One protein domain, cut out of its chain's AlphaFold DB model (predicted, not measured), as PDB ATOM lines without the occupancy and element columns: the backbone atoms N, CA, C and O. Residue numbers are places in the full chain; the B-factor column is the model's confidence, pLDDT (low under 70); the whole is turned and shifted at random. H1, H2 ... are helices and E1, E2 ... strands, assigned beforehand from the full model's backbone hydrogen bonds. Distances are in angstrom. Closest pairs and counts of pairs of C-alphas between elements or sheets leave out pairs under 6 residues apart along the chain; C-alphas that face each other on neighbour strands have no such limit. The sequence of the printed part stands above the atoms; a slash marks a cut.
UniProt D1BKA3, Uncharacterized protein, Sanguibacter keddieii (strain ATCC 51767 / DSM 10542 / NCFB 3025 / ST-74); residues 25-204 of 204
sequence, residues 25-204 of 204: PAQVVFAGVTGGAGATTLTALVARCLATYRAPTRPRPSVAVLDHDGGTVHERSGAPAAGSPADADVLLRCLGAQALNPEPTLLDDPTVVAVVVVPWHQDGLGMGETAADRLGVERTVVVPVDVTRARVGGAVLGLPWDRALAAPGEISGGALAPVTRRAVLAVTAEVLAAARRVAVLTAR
ATOM      1  N   PRO A  25     -39.147 -26.794  -9.801       73.50
ATOM      2  CA  PRO A  25     -39.496 -26.838  -8.388       73.50
ATOM      3  C   PRO A  25     -38.282 -26.513  -7.516       73.50
ATOM      4  O   PRO A  25     -37.242 -27.165  -7.633       73.50
ATOM      5  N   ALA A  26     -38.403 -25.534  -6.622       85.19
ATOM      6  CA  ALA A  26     -37.377 -25.296  -5.613       85.19
ATOM      7  C   ALA A  26     -37.480 -26.383  -4.535       85.19
ATOM      8  O   ALA A  26     -38.459 -26.423  -3.782       85.19
ATOM      9  N   GLN A  27     -36.476 -27.257  -4.443       87.38
ATOM     10  CA  GLN A  27     -36.428 -28.301  -3.423       87.38
ATOM     11  C   GLN A  27     -35.766 -27.768  -2.153       87.38
ATOM     12  O   GLN A  27     -34.559 -27.520  -2.112       87.38
ATOM     13  N   VAL A  28     -36.565 -27.626  -1.100       89.56
ATOM     14  CA  VAL A  28     -36.124 -27.196   0.225       89.56
ATOM     15  C   VAL A  28     -36.155 -28.385   1.170       89.56
ATOM     16  O   VAL A  28     -37.215 -28.941   1.454       89.56
ATOM     17  N   VAL A  29     -34.999 -28.741   1.712       89.75
ATOM     18  CA  VAL A  29     -34.866 -29.796   2.715       89.75
ATOM     19  C   VAL A  29     -34.783 -29.178   4.106       89.75
ATOM     20  O   VAL A  29     -33.959 -28.306   4.339       89.75
ATOM     21  N   PHE A  30     -35.585 -29.653   5.054       89.44
ATOM     22  CA  PHE A  30     -35.452 -29.333   6.475       89.44
ATOM     23  C   PHE A  30     -34.871 -30.531   7.206       89.44
ATOM     24  O   PHE A  30     -35.455 -31.620   7.199       89.44
ATOM     25  N   ALA A  31     -33.738 -30.320   7.862       87.88
ATOM     26  CA  ALA A  31     -33.003 -31.389   8.509       87.88
ATOM     27  C   ALA A  31     -32.414 -30.902   9.833       87.88
ATOM     28  O   ALA A  31     -31.796 -29.842   9.902       87.88
ATOM     29  N   GLY A  32     -32.649 -31.663  10.898       86.56
ATOM     30  CA  GLY A  32     -32.069 -31.385  12.205       86.56
ATOM     31  C   GLY A  32     -30.706 -32.051  12.394       86.56
ATOM     32  O   GLY A  32     -30.423 -33.102  11.815       86.56
ATOM     33  N   VAL A  33     -29.881 -31.442  13.245       82.31
ATOM     34  CA  VAL A  33     -28.583 -31.987  13.690       82.31
ATOM     35  C   VAL A  33     -28.666 -32.687  15.052       82.31
ATOM     36  O   VAL A  33     -27.794 -33.473  15.411       82.31
ATOM     37  N   THR A  34     -29.726 -32.442  15.824       76.75
ATOM     38  CA  THR A  34     -29.921 -33.000  17.171       76.75
ATOM     39  C   THR A  34     -31.391 -33.320  17.423       76.75
ATOM     40  O   THR A  34     -32.288 -32.592  16.989       76.75
ATOM     41  N   GLY A  35     -31.654 -34.378  18.198       67.38
ATOM     42  CA  GLY A  35     -33.011 -34.751  18.601       67.38
ATOM     43  C   GLY A  35     -33.771 -33.560  19.194       67.38
ATOM     44  O   GLY A  35     -33.218 -32.778  19.962       67.38
ATOM     45  N   GLY A  36     -35.033 -33.387  18.794       65.44
ATOM     46  CA  GLY A  36     -35.859 -32.270  19.258       65.44
ATOM     47  C   GLY A  36     -35.637 -30.929  18.544       65.44
ATOM     48  O   GLY A  36     -36.308 -29.973  18.899       65.44
ATOM     49  N   ALA A  37     -34.798 -30.836  17.502       63.75
ATOM     50  CA  ALA A  37     -34.537 -29.570  16.797       63.75
ATOM     51  C   ALA A  37     -35.750 -28.883  16.157       63.75
ATOM     52  O   ALA A  37     -35.682 -27.707  15.827       63.75
ATOM     53  N   GLY A  38     -36.876 -29.576  15.989       76.12
ATOM     54  CA  GLY A  38     -38.092 -28.953  15.473       76.12
ATOM     55  C   GLY A  38     -38.168 -28.820  13.960       76.12
ATOM     56  O   GLY A  38     -39.006 -28.066  13.472       76.12
ATOM     57  N   ALA A  39     -37.357 -29.578  13.216       81.12
ATOM     58  CA  ALA A  39     -37.379 -29.599  11.753       81.12
ATOM     59  C   ALA A  39     -38.781 -29.878  11.181       81.12
ATOM     60  O   ALA A  39     -39.260 -29.130  10.333       81.12
ATOM     61  N   THR A  40     -39.490 -30.877  11.712       79.44
ATOM     62  CA  THR A  40     -40.872 -31.228  11.330       79.44
ATOM     63  C   THR A  40     -41.836 -30.058  11.511       79.44
ATOM     64  O   THR A  40     -42.583 -29.685  10.608       79.44
ATOM     65  N   THR A  41     -41.787 -29.437  12.685       77.44
ATOM     66  CA  THR A  41     -42.616 -28.288  13.038       77.44
ATOM     67  C   THR A  41     -42.319 -27.084  12.155       77.44
ATOM     68  O   THR A  41     -43.244 -26.446  11.653       77.44
ATOM     69  N   LEU A  42     -41.041 -26.765  11.951       81.19
ATOM     70  CA  LEU A  42     -40.638 -25.660  11.095       81.19
ATOM     71  C   LEU A  42     -41.100 -25.899   9.655       81.19
ATOM     72  O   LEU A  42     -41.690 -24.997   9.064       81.19
ATOM     73  N   THR A  43     -40.929 -27.118   9.135       85.56
ATOM     74  CA  THR A  43     -41.409 -27.500   7.797       85.56
ATOM     75  C   THR A  43     -42.908 -27.244   7.663       85.56
ATOM     76  O   THR A  43     -43.338 -26.580   6.723       85.56
ATOM     77  N   ALA A  44     -43.710 -27.699   8.632       80.50
ATOM     78  CA  ALA A  44     -45.160 -27.508   8.627       80.50
ATOM     79  C   ALA A  44     -45.562 -26.019   8.663       80.50
ATOM     80  O   ALA A  44     -46.476 -25.593   7.953       80.50
ATOM     81  N   LEU A  45     -44.863 -25.209   9.463       80.38
ATOM     82  CA  LEU A  45     -45.106 -23.770   9.576       80.38
ATOM     83  C   LEU A  45     -44.734 -23.013   8.293       80.38
ATOM     84  O   LEU A  45     -45.479 -22.122   7.876       80.38
ATOM     85  N   VAL A  46     -43.624 -23.387   7.651       84.19
ATOM     86  CA  VAL A  46     -43.203 -22.844   6.353       84.19
ATOM     87  C   VAL A  46     -44.193 -23.247   5.258       84.19
ATOM     88  O   VAL A  46     -44.666 -22.380   4.521       84.19
ATOM     89  N   ALA A  47     -44.600 -24.519   5.201       82.75
ATOM     90  CA  ALA A  47     -45.604 -25.014   4.256       82.75
ATOM     91  C   ALA A  47     -46.906 -24.208   4.342       82.75
ATOM     92  O   ALA A  47     -47.417 -23.703   3.340       82.75
ATOM     93  N   ARG A  48     -47.409 -24.002   5.565       78.50
ATOM     94  CA  ARG A  48     -48.602 -23.189   5.819       78.50
ATOM     95  C   ARG A  48     -48.406 -21.735   5.398       78.50
ATOM     96  O   ARG A  48     -49.320 -21.128   4.834       78.50
ATOM     97  N   CYS A  49     -47.241 -21.157   5.690       79.75
ATOM     98  CA  CYS A  49     -46.909 -19.792   5.298       79.75
ATOM     99  C   CYS A  49     -47.005 -19.621   3.775       79.75
ATOM    100  O   CYS A  49     -47.711 -18.728   3.306       79.75
ATOM    101  N   LEU A  50     -46.388 -20.527   3.013       79.88
ATOM    102  CA  LEU A  50     -46.411 -20.514   1.551       79.88
ATOM    103  C   LEU A  50     -47.818 -20.768   0.985       79.88
ATOM    104  O   LEU A  50     -48.289 -20.001   0.149       79.88
ATOM    105  N   ALA A  51     -48.546 -21.764   1.499       76.94
ATOM    106  CA  ALA A  51     -49.894 -22.105   1.025       76.94
ATOM    107  C   ALA A  51     -50.935 -20.999   1.294       76.94
ATOM    108  O   ALA A  51     -51.930 -20.841   0.575       76.94
ATOM    109  N   THR A  52     -50.740 -20.221   2.362       73.44
ATOM    110  CA  THR A  52     -51.654 -19.127   2.718       73.44
ATOM    111  C   THR A  52     -51.264 -17.792   2.099       73.44
ATOM    112  O   THR A  52     -52.148 -16.933   1.958       73.44
ATOM    113  N   TYR A  53     -50.009 -17.645   1.665       72.00
ATOM    114  CA  TYR A  53     -49.502 -16.457   0.996       72.00
ATOM    115  C   TYR A  53     -50.366 -16.079  -0.218       72.00
ATOM    116  O   TYR A  53     -50.951 -16.914  -0.917       72.00
ATOM    117  N   ARG A  54     -50.518 -14.773  -0.426       64.69
ATOM    118  CA  ARG A  54     -51.139 -14.180  -1.611       64.69
ATOM    119  C   ARG A  54     -50.304 -12.974  -1.997       64.69
ATOM    120  O   ARG A  54     -50.353 -11.959  -1.305       64.69
ATOM    121  N   ALA A  55     -49.565 -13.087  -3.092       60.59
ATOM    122  CA  ALA A  55     -49.017 -11.919  -3.755       60.59
ATOM    123  C   ALA A  55     -50.162 -11.178  -4.479       60.59
ATOM    124  O   ALA A  55     -51.011 -11.834  -5.083       60.59
ATOM    125  N   PRO A  56     -50.205  -9.835  -4.455       56.53
ATOM    126  CA  PRO A  56     -51.210  -9.069  -5.198       56.53
ATOM    127  C   PRO A  56     -51.141  -9.279  -6.719       56.53
ATOM    128  O   PRO A  56     -52.140  -9.111  -7.407       56.53
ATOM    129  N   THR A  57     -49.963  -9.630  -7.237       59.28
ATOM    130  CA  THR A  57     -49.648  -9.647  -8.673       59.28
ATOM    131  C   THR A  57     -49.183 -11.005  -9.192       59.28
ATOM    132  O   THR A  57     -48.830 -11.113 -10.363       59.28
ATOM    133  N   ARG A  58     -49.164 -12.049  -8.352       61.84
ATOM    134  CA  ARG A  58     -48.745 -13.396  -8.761       61.84
ATOM    135  C   ARG A  58     -49.737 -14.461  -8.288       61.84
ATOM    136  O   ARG A  58     -50.322 -14.300  -7.211       61.84
ATOM    137  N   PRO A  59     -49.914 -15.546  -9.065       64.19
ATOM    138  CA  PRO A  59     -50.599 -16.739  -8.593       64.19
ATOM    139  C   PRO A  59     -49.971 -17.220  -7.283       64.19
ATOM    140  O   PRO A  59     -48.802 -16.958  -6.995       64.19
ATOM    141  N   ARG A  60     -50.764 -17.905  -6.463       66.56
ATOM    142  CA  ARG A  60     -50.238 -18.538  -5.251       66.56
ATOM    143  C   ARG A  60     -49.247 -19.632  -5.655       66.56
ATOM    144  O   ARG A  60     -49.630 -20.409  -6.528       66.56
ATOM    145  N   PRO A  61     -48.067 -19.722  -5.017       72.56
ATOM    146  CA  PRO A  61     -47.151 -20.813  -5.308       72.56
ATOM    147  C   PRO A  61     -47.806 -22.149  -4.946       72.56
ATOM    148  O   PRO A  61     -48.437 -22.262  -3.886       72.56
ATOM    149  N   SER A  62     -47.682 -23.149  -5.815       78.44
ATOM    150  CA  SER A  62     -48.037 -24.530  -5.486       78.44
ATOM    151  C   SER A  62     -46.949 -25.123  -4.582       78.44
ATOM    152  O   SER A  62     -45.754 -24.981  -4.833       78.44
ATOM    153  N   VAL A  63     -47.353 -25.744  -3.470       79.31
ATOM    154  CA  VAL A  63     -46.429 -26.228  -2.431       79.31
ATOM    155  C   VAL A  63     -46.698 -27.695  -2.182       79.31
ATOM    156  O   VAL A  63     -47.774 -28.015  -1.689       79.31
ATOM    157  N   ALA A  64     -45.724 -28.556  -2.464       81.69
ATOM    158  CA  ALA A  64     -45.743 -29.966  -2.094       81.69
ATOM    159  C   ALA A  64     -44.900 -30.213  -0.845       81.69
ATOM    160  O   ALA A  64     -43.878 -29.565  -0.625       81.69
ATOM    161  N   VAL A  65     -45.340 -31.159  -0.018       81.25
ATOM    162  CA  VAL A  65     -44.640 -31.562   1.201       81.25
ATOM    163  C   VAL A  65     -44.373 -33.058   1.128       81.25
ATOM    164  O   VAL A  65     -45.310 -33.839   0.983       81.25
ATOM    165  N   LEU A  66     -43.106 -33.441   1.241       79.56
ATOM    166  CA  LEU A  66     -42.664 -34.821   1.388       79.56
ATOM    167  C   LEU A  66     -42.212 -35.031   2.827       79.56
ATOM    168  O   LEU A  66     -41.263 -34.401   3.305       79.56
ATOM    169  N   ASP A  67     -42.928 -35.905   3.517       73.44
ATOM    170  CA  ASP A  67     -42.591 -36.307   4.873       73.44
ATOM    171  C   ASP A  67     -41.594 -37.468   4.861       73.44
ATOM    172  O   ASP A  67     -41.598 -38.282   3.936       73.44
ATOM    173  N   HIS A  68     -40.765 -37.563   5.895       69.88
ATOM    174  CA  HIS A  68     -40.081 -38.818   6.203       69.88
ATOM    175  C   HIS A  68     -41.047 -39.787   6.909       69.88
ATOM    176  O   HIS A  68     -42.094 -39.360   7.405       69.88
ATOM    177  N   ASP A  69     -40.696 -41.077   6.944       50.38
ATOM    178  CA  ASP A  69     -41.509 -42.153   7.527       50.38
ATOM    179  C   ASP A  69     -42.152 -41.743   8.864       50.38
ATOM    180  O   ASP A  69     -41.477 -41.552   9.876       50.38
ATOM    181  N   GLY A  70     -43.480 -41.576   8.847       52.28
ATOM    182  CA  GLY A  70     -44.274 -41.172  10.013       52.28
ATOM    183  C   GLY A  70     -45.329 -40.079   9.779       52.28
ATOM    184  O   GLY A  70     -46.149 -39.872  10.666       52.28
ATOM    185  N   GLY A  71     -45.356 -39.390   8.629       54.03
ATOM    186  CA  GLY A  71     -46.534 -38.640   8.122       54.03
ATOM    187  C   GLY A  71     -47.023 -37.404   8.909       54.03
ATOM    188  O   GLY A  71     -48.039 -36.800   8.556       54.03
ATOM    189  N   THR A  72     -46.319 -36.990   9.962       61.94
ATOM    190  CA  THR A  72     -46.778 -35.924  10.870       61.94
ATOM    191  C   THR A  72     -46.721 -34.493  10.309       61.94
ATOM    192  O   THR A  72     -47.400 -33.612  10.837       61.94
ATOM    193  N   VAL A  73     -45.936 -34.195   9.269       66.12
ATOM    194  CA  VAL A  73     -45.817 -32.842   8.689       66.12
ATOM    195  C   VAL A  73     -47.100 -32.456   7.968       66.12
ATOM    196  O   VAL A  73     -47.565 -31.322   8.121       66.12
ATOM    197  N   HIS A  74     -47.690 -33.383   7.208       64.88
ATOM    198  CA  HIS A  74     -48.912 -33.101   6.458       64.88
ATOM    199  C   HIS A  74     -50.064 -32.768   7.417       64.88
ATOM    200  O   HIS A  74     -50.665 -31.695   7.308       64.88
ATOM    201  N   GLU A  75     -50.248 -33.601   8.444       63.91
ATOM    202  CA  GLU A  75     -51.219 -33.403   9.528       63.91
ATOM    203  C   GLU A  75     -51.001 -32.084  10.289       63.91
ATOM    204  O   GLU A  75     -51.954 -31.366  10.596       63.91
ATOM    205  N   ARG A  76     -49.740 -31.721  10.567       64.62
ATOM    206  CA  ARG A  76     -49.392 -30.493  11.304       64.62
ATOM    207  C   ARG A  76     -49.555 -29.221  10.480       64.62
ATOM    208  O   ARG A  76     -49.846 -28.163  11.043       64.62
ATOM    209  N   SER A  77     -49.325 -29.297   9.170       62.22
ATOM    210  CA  SER A  77     -49.310 -28.126   8.290       62.22
ATOM    211  C   SER A  77     -50.704 -27.537   8.065       62.22
ATOM    212  O   SER A  77     -50.830 -26.320   7.894       62.22
ATOM    213  N   GLY A  78     -51.742 -28.386   8.037       58.41
ATOM    214  CA  GLY A  78     -53.081 -28.009   7.568       58.41
ATOM    215  C   GLY A  78     -53.082 -27.448   6.138       58.41
ATOM    216  O   GLY A  78     -54.053 -26.818   5.716       58.41
ATOM    217  N   ALA A  79     -51.973 -27.603   5.405       58.34
ATOM    218  CA  ALA A  79     -51.870 -27.209   4.015       58.34
ATOM    219  C   ALA A  79     -52.636 -28.244   3.178       58.34
ATOM    220  O   ALA A  79     -52.530 -29.439   3.460       58.34
ATOM    221  N   PRO A  80     -53.415 -27.820   2.166       55.56
ATOM    222  CA  PRO A  80     -54.029 -28.776   1.256       55.56
ATOM    223  C   PRO A  80     -52.931 -29.656   0.654       55.56
ATOM    224  O   PRO A  80     -51.868 -29.140   0.300       55.56
ATOM    225  N   ALA A  81     -53.179 -30.965   0.557       55.62
ATOM    226  CA  ALA A  81     -52.321 -31.852  -0.219       55.62
ATOM    227  C   ALA A  81     -52.112 -31.219  -1.593       55.62
ATOM    228  O   ALA A  81     -53.075 -30.838  -2.267       55.62
ATOM    229  N   ALA A  82     -50.850 -31.019  -1.957       54.22
ATOM    230  CA  ALA A  82     -50.524 -30.558  -3.290       54.22
ATOM    231  C   ALA A  82     -51.020 -31.580  -4.313       54.22
ATOM    232  O   ALA A  82     -51.231 -32.751  -3.986       54.22
ATOM    233  N   GLY A  83     -51.138 -31.147  -5.567       57.56
ATOM    234  CA  GLY A  83     -51.105 -32.085  -6.686       57.56
ATOM    235  C   GLY A  83     -49.770 -32.846  -6.735       57.56
ATOM    236  O   GLY A  83     -49.024 -32.904  -5.757       57.56
ATOM    237  N   SER A  84     -49.446 -33.430  -7.885       67.31
ATOM    238  CA  SER A  84     -48.170 -34.131  -8.073       67.31
ATOM    239  C   SER A  84     -46.974 -33.293  -7.567       67.31
ATOM    240  O   SER A  84     -46.858 -32.127  -7.952       67.31
ATOM    241  N   PRO A  85     -46.059 -33.854  -6.748       72.50
ATOM    242  CA  PRO A  85     -44.828 -33.178  -6.330       72.50
ATOM    243  C   PRO A  85     -43.969 -32.667  -7.495       72.50
ATOM    244  O   PRO A  85     -43.208 -31.721  -7.317       72.50
ATOM    245  N   ALA A  86     -44.105 -33.276  -8.678       70.56
ATOM    246  CA  ALA A  86     -43.409 -32.867  -9.895       70.56
ATOM    247  C   ALA A  86     -43.895 -31.516 -10.456       70.56
ATOM    248  O   ALA A  86     -43.145 -30.856 -11.170       70.56
ATOM    249  N   ASP A  87     -45.114 -31.098 -10.103       71.75
ATOM    250  CA  ASP A  87     -45.769 -29.891 -10.621       71.75
ATOM    251  C   ASP A  87     -45.805 -28.751  -9.579       71.75
ATOM    252  O   ASP A  87     -46.513 -27.752  -9.748       71.75
ATOM    253  N   ALA A  88     -45.093 -28.909  -8.458       78.62
ATOM    254  CA  ALA A  88     -45.045 -27.916  -7.392       78.62
ATOM    255  C   ALA A  88     -43.982 -26.839  -7.664       78.62
ATOM    256  O   ALA A  88     -42.851 -27.165  -8.003       78.62
ATOM    257  N   ASP A  89     -44.290 -25.564  -7.424       79.69
ATOM    258  CA  ASP A  89     -43.293 -24.484  -7.463       79.69
ATOM    259  C   ASP A  89     -42.256 -24.655  -6.340       79.69
ATOM    260  O   ASP A  89     -41.077 -24.326  -6.491       79.69
ATOM    261  N   VAL A  90     -42.703 -25.179  -5.192       84.94
ATOM    262  CA  VAL A  90     -41.870 -25.446  -4.019       84.94
ATOM    263  C   VAL A  90     -42.129 -26.852  -3.494       84.94
ATOM    264  O   VAL A  90     -43.259 -27.195  -3.136       84.94
ATOM    265  N   LEU A  91     -41.064 -27.640  -3.368       87.06
ATOM    266  CA  LEU A  91     -41.078 -28.963  -2.757       87.06
ATOM    267  C   LEU A  91     -40.374 -28.910  -1.399       87.06
ATOM    268  O   LEU A  91     -39.161 -28.728  -1.329       87.06
ATOM    269  N   LEU A  92     -41.124 -29.080  -0.311       87.69
ATOM    270  CA  LEU A  92     -40.585 -29.108   1.047       87.69
ATOM    271  C   LEU A  92     -40.385 -30.558   1.492       87.69
ATOM    272  O   LEU A  92     -41.357 -31.294   1.635       87.69
ATOM    273  N   ARG A  93     -39.146 -30.969   1.758       87.56
ATOM    274  CA  ARG A  93     -38.816 -32.304   2.274       87.56
ATOM    275  C   ARG A  93     -38.374 -32.194   3.728       87.56
ATOM    276  O   ARG A  93     -37.412 -31.493   4.024       87.56
ATOM    277  N   CYS A  94     -39.050 -32.880   4.643       87.38
ATOM    278  CA  CYS A  94     -38.618 -32.977   6.039       87.38
ATOM    279  C   CYS A  94     -37.876 -34.293   6.252       87.38
ATOM    280  O   CYS A  94     -38.431 -35.346   5.967       87.38
ATOM    281  N   LEU A  95     -36.659 -34.242   6.793       83.94
ATOM    282  CA  LEU A  95     -35.872 -35.442   7.116       83.94
ATOM    283  C   LEU A  95     -35.857 -35.780   8.610       83.94
ATOM    284  O   LEU A  95     -35.294 -36.790   9.016       83.94
ATOM    285  N   GLY A  96     -36.485 -34.946   9.438       79.00
ATOM    286  CA  GLY A  96     -36.560 -35.159  10.878       79.00
ATOM    287  C   GLY A  96     -35.378 -34.562  11.646       79.00
ATOM    288  O   GLY A  96     -34.544 -33.828  11.113       79.00
ATOM    289  N   ALA A  97     -35.361 -34.808  12.957       75.75
ATOM    290  CA  ALA A  97     -34.541 -34.052  13.905       75.75
ATOM    291  C   ALA A  97     -33.052 -34.449  13.941       75.75
ATOM    292  O   ALA A  97     -32.246 -33.672  14.433       75.75
ATOM    293  N   GLN A  98     -32.678 -35.626  13.441       77.44
ATOM    294  CA  GLN A  98     -31.301 -36.145  13.516       77.44
ATOM    295  C   GLN A  98     -30.709 -36.490  12.145       77.44
ATOM    296  O   GLN A  98     -29.677 -37.141  12.069       77.44
ATOM    297  N   ALA A  99     -31.336 -36.046  11.055       80.62
ATOM    298  CA  ALA A  99     -30.972 -36.438   9.691       80.62
ATOM    299  C   ALA A  99     -29.531 -36.094   9.270       80.62
ATOM    300  O   ALA A  99     -29.029 -36.656   8.295       80.62
ATOM    301  N   LEU A 100     -28.888 -35.155   9.968       81.81
ATOM    302  CA  LEU A 100     -27.520 -34.711   9.697       81.81
ATOM    303  C   LEU A 100     -26.518 -35.172  10.768       81.81
ATOM    304  O   LEU A 100     -25.417 -34.629  10.838       81.81
ATOM    305  N   ASN A 101     -26.886 -36.142  11.612       74.50
ATOM    306  CA  ASN A 101     -26.039 -36.651  12.688       74.50
ATOM    307  C   ASN A 101     -26.009 -38.192  12.732       74.50
ATOM    308  O   ASN A 101     -27.079 -38.795  12.817       74.50
ATOM    309  N   PRO A 102     -24.829 -38.846  12.798       61.41
ATOM    310  CA  PRO A 102     -23.469 -38.331  12.551       61.41
ATOM    311  C   PRO A 102     -23.073 -38.379  11.064       61.41
ATOM    312  O   PRO A 102     -22.177 -37.650  10.631       61.41
ATOM    313  N   GLU A 103     -23.758 -39.220  10.287       64.44
ATOM    314  CA  GLU A 103     -23.609 -39.355   8.842       64.44
ATOM    315  C   GLU A 103     -24.789 -38.667   8.145       64.44
ATOM    316  O   GLU A 103     -25.938 -38.849   8.553       64.44
ATOM    317  N   PRO A 104     -24.534 -37.838   7.120       63.16
ATOM    318  CA  PRO A 104     -25.597 -37.128   6.435       63.16
ATOM    319  C   PRO A 104     -26.485 -38.117   5.683       63.16
ATOM    320  O   PRO A 104     -26.008 -38.923   4.884       63.16
ATOM    321  N   THR A 105     -27.795 -37.998   5.893       67.44
ATOM    322  CA  THR A 105     -28.776 -38.592   4.981       67.44
ATOM    323  C   THR A 105     -28.437 -38.148   3.558       67.44
ATOM    324  O   THR A 105     -28.267 -36.950   3.321       67.44
ATOM    325  N   LEU A 106     -28.331 -39.090   2.616       66.00
ATOM    326  CA  LEU A 106     -28.126 -38.750   1.210       66.00
ATOM    327  C   LEU A 106     -29.280 -37.859   0.740       66.00
ATOM    328  O   LEU A 106     -30.452 -38.230   0.831       66.00
ATOM    329  N   LEU A 107     -28.931 -36.657   0.283       71.25
ATOM    330  CA  LEU A 107     -29.880 -35.681  -0.229       71.25
ATOM    331  C   LEU A 107     -29.843 -35.736  -1.751       71.25
ATOM    332  O   LEU A 107     -28.817 -35.423  -2.352       71.25
ATOM    333  N   ASP A 108     -30.964 -36.097  -2.368       68.12
ATOM    334  CA  ASP A 108     -31.116 -35.999  -3.819       68.12
ATOM    335  C   ASP A 108     -31.151 -34.511  -4.207       68.12
ATOM    336  O   ASP A 108     -32.171 -33.852  -3.999       68.12
ATOM    337  N   ASP A 109     -29.997 -33.995  -4.652       74.38
ATOM    338  CA  ASP A 109     -29.702 -32.629  -5.134       74.38
ATOM    339  C   ASP A 109     -30.645 -31.525  -4.605       74.38
ATOM    340  O   ASP A 109     -31.458 -30.968  -5.349       74.38
ATOM    341  N   PRO A 110     -30.574 -31.188  -3.303       82.19
ATOM    342  CA  PRO A 110     -31.414 -30.142  -2.744       82.19
ATOM    343  C   PRO A 110     -31.025 -28.777  -3.320       82.19
ATOM    344  O   PRO A 110     -29.841 -28.435  -3.408       82.19
ATOM    345  N   THR A 111     -32.027 -27.946  -3.629       83.94
ATOM    346  CA  THR A 111     -31.789 -26.534  -3.956       83.94
ATOM    347  C   THR A 111     -31.308 -25.785  -2.715       83.94
ATOM    348  O   THR A 111     -30.341 -25.032  -2.786       83.94
ATOM    349  N   VAL A 112     -31.973 -26.006  -1.576       87.81
ATOM    350  CA  VAL A 112     -31.610 -25.430  -0.273       87.81
ATOM    351  C   VAL A 112     -31.796 -26.456   0.836       87.81
ATOM    352  O   VAL A 112     -32.761 -27.220   0.828       87.81
ATOM    353  N   VAL A 113     -30.917 -26.422   1.834       88.38
ATOM    354  CA  VAL A 113     -31.047 -27.154   3.093       88.38
ATOM    355  C   VAL A 113     -31.184 -26.165   4.251       88.38
ATOM    356  O   VAL A 113     -30.284 -25.380   4.540       88.38
ATOM    357  N   ALA A 114     -32.322 -26.200   4.935       88.56
ATOM    358  CA  ALA A 114     -32.530 -25.550   6.217       88.56
ATOM    359  C   ALA A 114     -32.022 -26.474   7.337       88.56
ATOM    360  O   ALA A 114     -32.673 -27.465   7.689       88.56
ATOM    361  N   VAL A 115     -30.850 -26.149   7.883       86.88
ATOM    362  CA  VAL A 115     -30.204 -26.887   8.975       86.88
ATOM    363  C   VAL A 115     -30.770 -26.387  10.294       86.88
ATOM    364  O   VAL A 115     -30.471 -25.281  10.742       86.88
ATOM    365  N   VAL A 116     -31.633 -27.190  10.907       85.69
ATOM    366  CA  VAL A 116     -32.372 -26.807  12.108       85.69
ATOM    367  C   VAL A 116     -31.584 -27.222  13.341       85.69
ATOM    368  O   VAL A 116     -31.290 -28.403  13.538       85.69
ATOM    369  N   VAL A 117     -31.241 -26.247  14.176       79.50
ATOM    370  CA  VAL A 117     -30.347 -26.453  15.317       79.50
ATOM    371  C   VAL A 117     -30.980 -26.012  16.618       79.50
ATOM    372  O   VAL A 117     -31.757 -25.063  16.673       79.50
ATOM    373  N   VAL A 118     -30.607 -26.692  17.692       76.38
ATOM    374  CA  VAL A 118     -30.983 -26.320  19.049       76.38
ATOM    375  C   VAL A 118     -29.798 -25.596  19.690       76.38
ATOM    376  O   VAL A 118     -28.811 -26.251  20.017       76.38
ATOM    377  N   PRO A 119     -29.845 -24.269  19.894       65.31
ATOM    378  CA  PRO A 119     -28.688 -23.518  20.373       65.31
ATOM    379  C   PRO A 119     -28.361 -23.770  21.851       65.31
ATOM    380  O   PRO A 119     -27.256 -23.464  22.280       65.31
ATOM    381  N   TRP A 120     -29.291 -24.334  22.632       64.19
ATOM    382  CA  TRP A 120     -29.023 -24.772  24.009       64.19
ATOM    383  C   TRP A 120     -28.407 -26.174  24.094       64.19
ATOM    384  O   TRP A 120     -27.979 -26.583  25.171       64.19
ATOM    385  N   HIS A 121     -28.347 -26.916  22.983       70.38
ATOM    386  CA  HIS A 121     -27.564 -28.142  22.922       70.38
ATOM    387  C   HIS A 121     -26.081 -27.768  22.859       70.38
ATOM    388  O   HIS A 121     -25.699 -26.959  22.014       70.38
ATOM    389  N   GLN A 122     -25.259 -28.374  23.723       69.38
ATOM    390  CA  GLN A 122     -23.845 -28.018  23.911       69.38
ATOM    391  C   GLN A 122     -23.065 -27.948  22.588       69.38
ATOM    392  O   GLN A 122     -22.299 -27.013  22.381       69.38
ATOM    393  N   ASP A 123     -23.359 -28.869  21.666       76.38
ATOM    394  CA  ASP A 123     -22.706 -28.938  20.353       76.38
ATOM    395  C   ASP A 123     -23.615 -28.517  19.183       76.38
ATOM    396  O   ASP A 123     -23.211 -28.575  18.026       76.38
ATOM    397  N   GLY A 124     -24.858 -28.093  19.441       75.50
ATOM    398  CA  GLY A 124     -25.881 -27.935  18.397       75.50
ATOM    399  C   GLY A 124     -25.522 -26.906  17.319       75.50
ATOM    400  O   GLY A 124     -25.751 -27.150  16.136       75.50
ATOM    401  N   LEU A 125     -24.924 -25.776  17.715       77.06
ATOM    402  CA  LEU A 125     -24.460 -24.747  16.776       77.06
ATOM    403  C   LEU A 125     -23.254 -25.221  15.960       77.06
ATOM    404  O   LEU A 125     -23.291 -25.134  14.737       77.06
ATOM    405  N   GLY A 126     -22.239 -25.799  16.611       79.62
ATOM    406  CA  GLY A 126     -21.046 -26.305  15.922       79.62
ATOM    407  C   GLY A 126     -21.359 -27.452  14.955       79.62
ATOM    408  O   GLY A 126     -20.802 -27.523  13.859       79.62
ATOM    409  N   MET A 127     -22.316 -28.317  15.305       82.19
ATOM    410  CA  MET A 127     -22.836 -29.344  14.398       82.19
ATOM    411  C   MET A 127     -23.582 -28.732  13.205       82.19
ATOM    412  O   MET A 127     -23.456 -29.229  12.088       82.19
ATOM    413  N   GLY A 128     -24.332 -27.648  13.426       81.94
ATOM    414  CA  GLY A 128     -25.007 -26.897  12.368       81.94
ATOM    415  C   GLY A 128     -24.047 -26.265  11.369       81.94
ATOM    416  O   GLY A 128     -24.231 -26.417  10.165       81.94
ATOM    417  N   GLU A 129     -23.012 -25.597  11.871       83.56
ATOM    418  CA  GLU A 129     -21.951 -24.992  11.059       83.56
ATOM    419  C   GLU A 129     -21.198 -26.062  10.263       83.56
ATOM    420  O   GLU A 129     -21.099 -25.968   9.043       83.56
ATOM    421  N   THR A 130     -20.801 -27.155  10.920       83.88
ATOM    422  CA  THR A 130     -20.141 -28.290  10.254       83.88
ATOM    423  C   THR A 130     -21.014 -28.885   9.144       83.88
ATOM    424  O   THR A 130     -20.512 -29.252   8.079       83.88
ATOM    425  N   ALA A 131     -22.324 -29.006   9.371       83.50
ATOM    426  CA  ALA A 131     -23.250 -29.478   8.350       83.50
ATOM    427  C   ALA A 131     -23.366 -28.482   7.184       83.50
ATOM    428  O   ALA A 131     -23.357 -28.905   6.028       83.50
ATOM    429  N   ALA A 132     -23.425 -27.180   7.468       83.31
ATOM    430  CA  ALA A 132     -23.487 -26.137   6.448       83.31
ATOM    431  C   ALA A 132     -22.232 -26.093   5.570       83.31
ATOM    432  O   ALA A 132     -22.348 -26.011   4.347       83.31
ATOM    433  N   ASP A 133     -21.049 -26.235   6.166       83.69
ATOM    434  CA  ASP A 133     -19.785 -26.278   5.432       83.69
ATOM    435  C   ASP A 133     -19.730 -27.474   4.474       83.69
ATOM    436  O   ASP A 133     -19.319 -27.339   3.322       83.69
ATOM    437  N   ARG A 134     -20.208 -28.645   4.916       82.56
ATOM    438  CA  ARG A 134     -20.258 -29.863   4.089       82.56
ATOM    439  C   ARG A 134     -21.261 -29.764   2.940       82.56
ATOM    440  O   ARG A 134     -21.007 -30.304   1.867       82.56
ATOM    441  N   LEU A 135     -22.404 -29.118   3.171       81.56
ATOM    442  CA  LEU A 135     -23.485 -28.962   2.189       81.56
ATOM    443  C   LEU A 135     -23.257 -27.783   1.227       81.56
ATOM    444  O   LEU A 135     -23.906 -27.700   0.183       81.56
ATOM    445  N   GLY A 136     -22.329 -26.888   1.567       80.88
ATOM    446  CA  GLY A 136     -22.048 -25.657   0.844       80.88
ATOM    447  C   GLY A 136     -22.888 -24.487   1.358       80.88
ATOM    448  O   GLY A 136     -24.122 -24.539   1.404       80.88
ATOM    449  N   VAL A 137     -22.207 -23.390   1.692       75.62
ATOM    450  CA  VAL A 137     -22.806 -22.190   2.305       75.62
ATOM    451  C   VAL A 137     -23.882 -21.527   1.441       75.62
ATOM    452  O   VAL A 137     -24.872 -21.032   1.964       75.62
ATOM    453  N   GLU A 138     -23.750 -21.584   0.114       76.50
ATOM    454  CA  GLU A 138     -24.729 -21.006  -0.823       76.50
ATOM    455  C   GLU A 138     -26.070 -21.754  -0.820       76.50
ATOM    456  O   GLU A 138     -27.112 -21.177  -1.136       76.50
ATOM    457  N   ARG A 139     -26.048 -23.042  -0.454       81.00
ATOM    458  CA  ARG A 139     -27.218 -23.928  -0.423       81.00
ATOM    459  C   ARG A 139     -27.774 -24.109   0.986       81.00
ATOM    460  O   ARG A 139     -28.749 -24.835   1.143       81.00
ATOM    461  N   THR A 140     -27.196 -23.475   2.004       84.44
ATOM    462  CA  THR A 140     -27.550 -23.760   3.398       84.44
ATOM    463  C   THR A 140     -28.087 -22.538   4.133       84.44
ATOM    464  O   THR A 140     -27.544 -21.443   4.043       84.44
ATOM    465  N   VAL A 141     -29.145 -22.744   4.919       84.25
ATOM    466  CA  VAL A 141     -29.667 -21.770   5.883       84.25
ATOM    467  C   VAL A 141     -29.666 -22.415   7.266       84.25
ATOM    468  O   VAL A 141     -30.399 -23.372   7.504       84.25
ATOM    469  N   VAL A 142     -28.859 -21.901   8.196       83.19
ATOM    470  CA  VAL A 142     -28.850 -22.379   9.588       83.19
ATOM    471  C   VAL A 142     -29.989 -21.711  10.360       83.19
ATOM    472  O   VAL A 142     -30.085 -20.485  10.406       83.19
ATOM    473  N   VAL A 143     -30.866 -22.514  10.964       79.50
ATOM    474  CA  VAL A 143     -32.070 -22.054  11.668       79.50
ATOM    475  C   VAL A 143     -32.022 -22.479  13.139       79.50
ATOM    476  O   VAL A 143     -32.371 -23.618  13.460       79.50
ATOM    477  N   PRO A 144     -31.612 -21.586  14.058       74.19
ATOM    478  CA  PRO A 144     -31.645 -21.877  15.486       74.19
ATOM    479  C   PRO A 144     -33.075 -21.877  16.053       74.19
ATOM    480  O   PRO A 144     -33.900 -21.024  15.743       74.19
ATOM    481  N   VAL A 145     -33.380 -22.830  16.931       72.19
ATOM    482  CA  VAL A 145     -34.670 -22.981  17.624       72.19
ATOM    483  C   VAL A 145     -34.449 -22.792  19.127       72.19
ATOM    484  O   VAL A 145     -34.127 -23.740  19.839       72.19
ATOM    485  N   ASP A 146     -34.568 -21.551  19.611       63.69
ATOM    486  CA  ASP A 146     -34.320 -21.192  21.017       63.69
ATOM    487  C   ASP A 146     -35.618 -20.984  21.827       63.69
ATOM    488  O   ASP A 146     -36.531 -20.263  21.422       63.69
ATOM    489  N   VAL A 147     -35.642 -21.579  23.024       48.00
ATOM    490  CA  VAL A 147     -36.630 -21.434  24.111       48.00
ATOM    491  C   VAL A 147     -36.552 -20.083  24.828       48.00
ATOM    492  O   VAL A 147     -37.528 -19.688  25.459       48.00
ATOM    493  N   THR A 148     -35.399 -19.403  24.832       39.56
ATOM    494  CA  THR A 148     -35.135 -18.368  25.851       39.56
ATOM    495  C   THR A 148     -34.488 -17.078  25.369       39.56
ATOM    496  O   THR A 148     -34.650 -16.061  26.049       39.56
ATOM    497  N   ARG A 149     -33.775 -17.038  24.237       37.44
ATOM    498  CA  ARG A 149     -33.074 -15.818  23.812       37.44
ATOM    499  C   ARG A 149     -33.217 -15.549  22.322       37.44
ATOM    500  O   ARG A 149     -32.449 -15.985  21.473       37.44
ATOM    501  N   ALA A 150     -34.134 -14.637  22.015       38.81
ATOM    502  CA  ALA A 150     -33.978 -13.772  20.857       38.81
ATOM    503  C   ALA A 150     -32.713 -12.909  21.045       38.81
ATOM    504  O   ALA A 150     -32.808 -11.818  21.601       38.81
ATOM    505  N   ARG A 151     -31.542 -13.424  20.646       37.12
ATOM    506  CA  ARG A 151     -30.375 -12.702  20.092       37.12
ATOM    507  C   ARG A 151     -29.125 -13.582  20.162       37.12
ATOM    508  O   ARG A 151     -28.463 -13.649  21.191       37.12
ATOM    509  N   VAL A 152     -28.745 -14.114  19.006       33.88
ATOM    510  CA  VAL A 152     -27.341 -14.276  18.625       33.88
ATOM    511  C   VAL A 152     -27.178 -13.474  17.329       33.88
ATOM    512  O   VAL A 152     -27.943 -13.678  16.395       33.88
ATOM    513  N   GLY A 153     -26.292 -12.473  17.340       32.91
ATOM    514  CA  GLY A 153     -25.788 -11.737  16.168       32.91
ATOM    515  C   GLY A 153     -26.778 -11.326  15.062       32.91
ATOM    516  O   GLY A 153     -26.853 -11.970  14.029       32.91
ATOM    517  N   GLY A 154     -27.455 -10.183  15.215       30.81
ATOM    518  CA  GLY A 154     -27.841  -9.314  14.084       30.81
ATOM    519  C   GLY A 154     -28.990  -9.717  13.140       30.81
ATOM    520  O   GLY A 154     -29.631  -8.814  12.612       30.81
ATOM    521  N   ALA A 155     -29.324 -10.996  12.957       36.91
ATOM    522  CA  ALA A 155     -30.427 -11.426  12.088       36.91
ATOM    523  C   ALA A 155     -31.105 -12.681  12.663       36.91
ATOM    524  O   ALA A 155     -30.551 -13.773  12.659       36.91
ATOM    525  N   VAL A 156     -32.297 -12.513  13.241       43.59
ATOM    526  CA  VAL A 156     -32.951 -13.545  14.063       43.59
ATOM    527  C   VAL A 156     -33.864 -14.433  13.214       43.59
ATOM    528  O   VAL A 156     -34.943 -14.000  12.812       43.59
ATOM    529  N   LEU A 157     -33.489 -15.702  13.047       47.25
ATOM    530  CA  LEU A 157     -34.397 -16.802  12.708       47.25
ATOM    531  C   LEU A 157     -34.528 -17.695  13.948       47.25
ATOM    532  O   LEU A 157     -33.632 -18.479  14.215       47.25
ATOM    533  N   GLY A 158     -35.586 -17.533  14.752       49.62
ATOM    534  CA  GLY A 158     -35.744 -18.254  16.026       49.62
ATOM    535  C   GLY A 158     -37.182 -18.684  16.302       49.62
ATOM    536  O   GLY A 158     -38.065 -17.829  16.366       49.62
ATOM    537  N   LEU A 159     -37.438 -19.985  16.480       54.47
ATOM    538  CA  LEU A 159     -38.755 -20.491  16.892       54.47
ATOM    539  C   LEU A 159     -38.810 -20.747  18.410       54.47
ATOM    540  O   LEU A 159     -37.988 -21.516  18.899       54.47
ATOM    541  N   PRO A 160     -39.796 -20.191  19.145       53.69
ATOM    542  CA  PRO A 160     -40.032 -20.570  20.535       53.69
ATOM    543  C   PRO A 160     -40.565 -22.009  20.628       53.69
ATOM    544  O   PRO A 160     -41.493 -22.410  19.918       53.69
ATOM    545  N   TRP A 161     -39.940 -22.778  21.513       47.62
ATOM    546  CA  TRP A 161     -40.102 -24.222  21.723       47.62
ATOM    547  C   TRP A 161     -41.503 -24.649  22.189       47.62
ATOM    548  O   TRP A 161     -42.022 -25.699  21.813       47.62
ATOM    549  N   ASP A 162     -42.142 -23.809  22.991       48.34
ATOM    550  CA  ASP A 162     -43.223 -24.127  23.923       48.34
ATOM    551  C   ASP A 162     -44.626 -24.212  23.294       48.34
ATOM    552  O   ASP A 162     -45.578 -24.630  23.950       48.34
ATOM    553  N   ARG A 163     -44.773 -23.931  21.991       46.78
ATOM    554  CA  ARG A 163     -46.025 -24.220  21.250       46.78
ATOM    555  C   ARG A 163     -45.862 -24.916  19.914       46.78
ATOM    556  O   ARG A 163     -46.807 -25.532  19.433       46.78
ATOM    557  N   ALA A 164     -44.691 -24.820  19.302       45.12
ATOM    558  CA  ALA A 164     -44.478 -25.346  17.966       45.12
ATOM    559  C   ALA A 164     -44.217 -26.875  18.000       45.12
ATOM    560  O   ALA A 164     -44.542 -27.585  17.050       45.12
ATOM    561  N   LEU A 165     -43.683 -27.405  19.108       49.00
ATOM    562  CA  LEU A 165     -43.185 -28.784  19.202       49.00
ATOM    563  C   LEU A 165     -44.139 -29.778  19.880       49.00
ATOM    564  O   LEU A 165     -44.057 -30.971  19.600       49.00
ATOM    565  N   ALA A 166     -45.056 -29.310  20.733       41.62
ATOM    566  CA  ALA A 166     -45.757 -30.171  21.695       41.62
ATOM    567  C   ALA A 166     -47.214 -30.553  21.345       41.62
ATOM    568  O   ALA A 166     -47.806 -31.347  22.070       41.62
ATOM    569  N   ALA A 167     -47.816 -30.026  20.273       42.97
ATOM    570  CA  ALA A 167     -49.210 -30.339  19.940       42.97
ATOM    571  C   ALA A 167     -49.307 -31.467  18.888       42.97
ATOM    572  O   ALA A 167     -48.751 -31.310  17.797       42.97
ATOM    573  N   PRO A 168     -50.007 -32.587  19.160       48.00
ATOM    574  CA  PRO A 168     -50.512 -33.447  18.092       48.00
ATOM    575  C   PRO A 168     -51.565 -32.680  17.267       48.00
ATOM    576  O   PRO A 168     -52.394 -31.966  17.834       48.00
ATOM    577  N   GLY A 169     -51.538 -32.823  15.938       52.91
ATOM    578  CA  GLY A 169     -52.494 -32.187  15.017       52.91
ATOM    579  C   GLY A 169     -52.067 -30.824  14.445       52.91
ATOM    580  O   GLY A 169     -50.932 -30.374  14.613       52.91
ATOM    581  N   GLU A 170     -52.984 -30.180  13.714       58.47
ATOM    582  CA  GLU A 170     -52.735 -28.926  12.986       58.47
ATOM    583  C   GLU A 170     -52.301 -27.784  13.924       58.47
ATOM    584  O   GLU A 170     -53.006 -27.417  14.871       58.47
ATOM    585  N   ILE A 171     -51.190 -27.114  13.600       58.47
ATOM    586  CA  ILE A 171     -50.767 -25.902  14.311       58.47
ATOM    587  C   ILE A 171     -51.603 -24.717  13.820       58.47
ATOM    588  O   ILE A 171     -51.213 -24.029  12.874       58.47
ATOM    589  N   SER A 172     -52.758 -24.461  14.443       56.38
ATOM    590  CA  SER A 172     -53.661 -23.375  14.030       56.38
ATOM    591  C   SER A 172     -52.985 -21.988  14.070       56.38
ATOM    592  O   SER A 172     -52.344 -21.593  15.044       56.38
ATOM    593  N   GLY A 173     -53.150 -21.192  13.006       52.22
ATOM    594  CA  GLY A 173     -52.455 -19.903  12.853       52.22
ATOM    595  C   GLY A 173     -52.802 -18.846  13.914       52.22
ATOM    596  O   GLY A 173     -52.041 -17.893  14.095       52.22
ATOM    597  N   GLY A 174     -53.927 -19.013  14.622       53.12
ATOM    598  CA  GLY A 174     -54.330 -18.187  15.766       53.12
ATOM    599  C   GLY A 174     -53.661 -18.575  17.091       53.12
ATOM    600  O   GLY A 174     -53.653 -17.765  18.010       53.12
ATOM    601  N   ALA A 175     -53.068 -19.771  17.185       55.41
ATOM    602  CA  ALA A 175     -52.390 -20.259  18.387       55.41
ATOM    603  C   ALA A 175     -50.922 -19.807  18.495       55.41
ATOM    604  O   ALA A 175     -50.323 -19.920  19.571       55.41
ATOM    605  N   LEU A 176     -50.342 -19.287  17.406       60.84
ATOM    606  CA  LEU A 176     -48.958 -18.818  17.364       60.84
ATOM    607  C   LEU A 176     -48.824 -17.400  17.918       60.84
ATOM    608  O   LEU A 176     -49.534 -16.484  17.496       60.84
ATOM    609  N   ALA A 177     -47.841 -17.201  18.795       64.62
ATOM    610  CA  ALA A 177     -47.468 -15.870  19.246       64.62
ATOM    611  C   ALA A 177     -47.000 -15.005  18.049       64.62
ATOM    612  O   ALA A 177     -46.368 -15.517  17.116       64.62
ATOM    613  N   PRO A 178     -47.245 -13.679  18.053       68.25
ATOM    614  CA  PRO A 178     -46.819 -12.787  16.969       68.25
ATOM    615  C   PRO A 178     -45.314 -12.831  16.661       68.25
ATOM    616  O   PRO A 178     -44.905 -12.604  15.522       68.25
ATOM    617  N   VAL A 179     -44.479 -13.119  17.665       66.19
ATOM    618  CA  VAL A 179     -43.030 -13.307  17.494       66.19
ATOM    619  C   VAL A 179     -42.715 -14.573  16.691       66.19
ATOM    620  O   VAL A 179     -41.979 -14.488  15.713       66.19
ATOM    621  N   THR A 180     -43.364 -15.699  16.998       70.06
ATOM    622  CA  THR A 180     -43.236 -16.960  16.252       70.06
ATOM    623  C   THR A 180     -43.645 -16.778  14.800       70.06
ATOM    624  O   THR A 180     -42.938 -17.206  13.896       70.06
ATOM    625  N   ARG A 181     -44.764 -16.082  14.558       71.81
ATOM    626  CA  ARG A 181     -45.235 -15.811  13.196       71.81
ATOM    627  C   ARG A 181     -44.204 -15.016  12.390       71.81
ATOM    628  O   ARG A 181     -43.947 -15.359  11.243       71.81
ATOM    629  N   ARG A 182     -43.603 -13.978  12.983       71.81
ATOM    630  CA  ARG A 182     -42.543 -13.185  12.336       71.81
ATOM    631  C   ARG A 182     -41.291 -14.012  12.055       71.81
ATOM    632  O   ARG A 182     -40.748 -13.899  10.963       71.81
ATOM    633  N   ALA A 183     -40.886 -14.868  12.987       73.00
ATOM    634  CA  ALA A 183     -39.742 -15.749  12.792       73.00
ATOM    635  C   ALA A 183     -39.968 -16.755  11.651       73.00
ATOM    636  O   ALA A 183     -39.126 -16.859  10.770       73.00
ATOM    637  N   VAL A 184     -41.127 -17.424  11.599       77.25
ATOM    638  CA  VAL A 184     -41.477 -18.339  10.491       77.25
ATOM    639  C   VAL A 184     -41.435 -17.621   9.142       77.25
ATOM    640  O   VAL A 184     -40.926 -18.166   8.165       77.25
ATOM    641  N   LEU A 185     -41.955 -16.391   9.080       76.06
ATOM    642  CA  LEU A 185     -41.935 -15.583   7.860       76.06
ATOM    643  C   LEU A 185     -40.513 -15.255   7.412       76.06
ATOM    644  O   LEU A 185     -40.217 -15.379   6.228       76.06
ATOM    645  N   ALA A 186     -39.648 -14.870   8.349       75.00
ATOM    646  CA  ALA A 186     -38.246 -14.596   8.068       75.00
ATOM    647  C   ALA A 186     -37.494 -15.867   7.628       75.00
ATOM    648  O   ALA A 186     -36.702 -15.808   6.695       75.00
ATOM    649  N   VAL A 187     -37.785 -17.033   8.224       79.38
ATOM    650  CA  VAL A 187     -37.169 -18.301   7.789       79.38
ATOM    651  C   VAL A 187     -37.611 -18.633   6.371       79.38
ATOM    652  O   VAL A 187     -36.791 -18.966   5.523       79.38
ATOM    653  N   THR A 188     -38.913 -18.512   6.102       81.00
ATOM    654  CA  THR A 188     -39.475 -18.803   4.780       81.00
ATOM    655  C   THR A 188     -38.849 -17.893   3.724       81.00
ATOM    656  O   THR A 188     -38.417 -18.365   2.679       81.00
ATOM    657  N   ALA A 189     -38.756 -16.598   4.020       78.06
ATOM    658  CA  ALA A 189     -38.085 -15.600   3.199       78.06
ATOM    659  C   ALA A 189     -36.647 -15.986   2.838       78.06
ATOM    660  O   ALA A 189     -36.297 -16.001   1.659       78.06
ATOM    661  N   GLU A 190     -35.827 -16.302   3.842       80.06
ATOM    662  CA  GLU A 190     -34.407 -16.581   3.631       80.06
ATOM    663  C   GLU A 190     -34.198 -17.866   2.830       80.06
ATOM    664  O   GLU A 190     -33.386 -17.902   1.910       80.06
ATOM    665  N   VAL A 191     -34.996 -18.895   3.110       84.44
ATOM    666  CA  VAL A 191     -34.983 -20.149   2.353       84.44
ATOM    667  C   VAL A 191     -35.319 -19.914   0.877       84.44
ATOM    668  O   VAL A 191     -34.618 -20.420   0.002       84.44
ATOM    669  N   LEU A 192     -36.356 -19.124   0.573       80.94
ATOM    670  CA  LEU A 192     -36.701 -18.801  -0.817       80.94
ATOM    671  C   LEU A 192     -35.623 -17.937  -1.488       80.94
ATOM    672  O   LEU A 192     -35.306 -18.140  -2.660       80.94
ATOM    673  N   ALA A 193     -35.044 -16.980  -0.760       79.62
ATOM    674  CA  ALA A 193     -33.968 -16.138  -1.268       79.62
ATOM    675  C   ALA A 193     -32.717 -16.964  -1.604       79.62
ATOM    676  O   ALA A 193     -32.149 -16.784  -2.683       79.62
ATOM    677  N   ALA A 194     -32.331 -17.897  -0.731       82.06
ATOM    678  CA  ALA A 194     -31.262 -18.856  -0.984       82.06
ATOM    679  C   ALA A 194     -31.572 -19.721  -2.214       82.06
ATOM    680  O   ALA A 194     -30.734 -19.832  -3.107       82.06
ATOM    681  N   ALA A 195     -32.804 -20.226  -2.336       82.38
ATOM    682  CA  ALA A 195     -33.204 -21.052  -3.473       82.38
ATOM    683  C   ALA A 195     -33.076 -20.295  -4.798       82.38
ATOM    684  O   ALA A 195     -32.541 -20.821  -5.773       82.38
ATOM    685  N   ARG A 196     -33.475 -19.018  -4.817       80.81
ATOM    686  CA  ARG A 196     -33.285 -18.156  -5.985       80.81
ATOM    687  C   ARG A 196     -31.812 -17.896  -6.288       80.81
ATOM    688  O   ARG A 196     -31.446 -17.902  -7.461       80.81
ATOM    689  N   ARG A 197     -30.973 -17.633  -5.278       81.44
ATOM    690  CA  ARG A 197     -29.525 -17.435  -5.486       81.44
ATOM    691  C   ARG A 197     -28.917 -18.659  -6.168       81.44
ATOM    692  O   ARG A 197     -28.262 -18.506  -7.195       81.44
ATOM    693  N   VAL A 198     -29.224 -19.855  -5.667       80.81
ATOM    694  CA  VAL A 198     -28.779 -21.126  -6.253       80.81
ATOM    695  C   VAL A 198     -29.290 -21.283  -7.684       80.81
ATOM    696  O   VAL A 198     -28.487 -21.524  -8.581       80.81
ATOM    697  N   ALA A 199     -30.584 -21.052  -7.931       75.88
ATOM    698  CA  ALA A 199     -31.166 -21.146  -9.271       75.88
ATOM    699  C   ALA A 199     -30.470 -20.218 -10.286       75.88
ATOM    700  O   ALA A 199     -30.162 -20.634 -11.403       75.88
ATOM    701  N   VAL A 200     -30.166 -18.975  -9.888       77.69
ATOM    702  CA  VAL A 200     -29.438 -18.003 -10.723       77.69
ATOM    703  C   VAL A 200     -28.005 -18.457 -11.009       77.69
ATOM    704  O   VAL A 200     -27.527 -18.264 -12.125       77.69
ATOM    705  N   LEU A 201     -27.320 -19.046 -10.026       75.50
ATOM    706  CA  LEU A 201     -25.954 -19.547 -10.194       75.50
ATOM    707  C   LEU A 201     -25.898 -20.768 -11.118       75.50
ATOM    708  O   LEU A 201     -24.977 -20.867 -11.917       75.50
ATOM    709  N   THR A 202     -26.888 -21.661 -11.053       73.50
ATOM    710  CA  THR A 202     -26.943 -22.878 -11.885       73.50
ATOM    711  C   THR A 202     -27.402 -22.646 -13.326       73.50
ATOM    712  O   THR A 202     -27.292 -23.546 -14.151       73.50
ATOM    713  N   ALA A 203     -27.958 -21.471 -13.633       66.38
ATOM    714  CA  ALA A 203     -28.425 -21.111 -14.975       66.38
ATOM    715  C   ALA A 203     -27.348 -20.428 -15.846       66.38
ATOM    716  O   ALA A 203     -27.639 -20.053 -16.982       66.38
ATOM    717  N   ARG A 204     -26.145 -20.219 -15.300       55.00
ATOM    718  CA  ARG A 204     -24.973 -19.657 -15.987       55.00
ATOM    719  C   ARG A 204     -24.019 -20.766 -16.400       55.00
ATOM    720  O   ARG A 204     -23.391 -20.588 -17.463       55.00
TER     721      ARG A 204
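Overview. This is residues 25 to 204 of the 204 residues of an uncharacterized protein of Sanguibacter keddieii (strain ATCC 51767 / DSM 10542 / NCFB 3025 / ST-74) (UniProt D1BKA3). A twisted, parallel five-stranded sheet makes the core, with H1, H2 and the long H5 over one face and H3 over the other: three layers, helices on both faces of a sheet. H5 crosses H1, H4 is off the sheet, and residues 54 to 59 stick out. The printed part has 180 residues, with five named helices and five named strands in the order E1 H1 E2 H2 E3 E4 H3 E5 H4 H5; the sheet's order is E2 E3 E1 E4 E5 and the class is mixed. It is compact, with a radius of gyration of the C-alphas of 15.2 A and spans of 43 by 42 by 34 A.

Arrangement. E1, residues 26 to 32, is parallel to E3, residues 90 to 96, with N 28 and O 91 2.8 A apart, and to E4, residues 112 to 117, with N 29 and O 112 2.8 A apart. Edge strand E2, residues 63 to 66, is parallel to E3, with N 64 and O 90 2.9 A apart. Edge strand E5, residues 140 to 144, is parallel to E4, with N 141 and O 113 2.9 A apart. H1, residues 39 to 52, is over E3 and E1 at a height over the sheet of 8.3 A; E1, H1 and E2 form a split strand-helix-strand unit, with E3 between its strands and a right-handed crossover. H2, residues 72 to 77, is over E2 and touches H1, the closest C-alphas being those of Ala 44 and Ser 77, 4.2 A; E2, H2, E3 form a strand-helix-strand unit with a left-handed crossover. H3, residues 124 to 135, is over E4 and E5 at a height over the sheet of 8.7 A; E4, H3, E5 form a strand-helix-strand unit with a right-handed crossover. H4, residues 161 to 164, is close to but not clearly touching H1, with C-alphas 41 and 164 closest at 6.0 A. H5, residues 178 to 202, touches H1 with residues 184 to 188 alone, about perpendicular at 85 degrees, Val 46 and Thr 188 having the closest C-alphas at 5.7 A. Every O i to N i+4 pair is within hydrogen-bond range in H1, H2, H3 and H5; H4 is too short for one.

Along the chain. E1 begins at C-alpha 26 (-37.377, -25.296, -5.613) and is 19.6 A long. H1 is 19.9 A, E3 18.6 A, H3 16.4 A and H5 36.5 A, ending at C-alpha 202 (-26.943, -22.878, -11.885).

Size, cuts and confidence. The C-alphas farthest apart, of Thr 57 and Gln 122, are 45.4 A apart. The printed part has no cut. The links H2 to E3, E3 to E4, E5 to H4 and H4 to H5 are long. Mean pLDDT of the printed part is 70.3; 72 residues are under 70, among them 146 to 179.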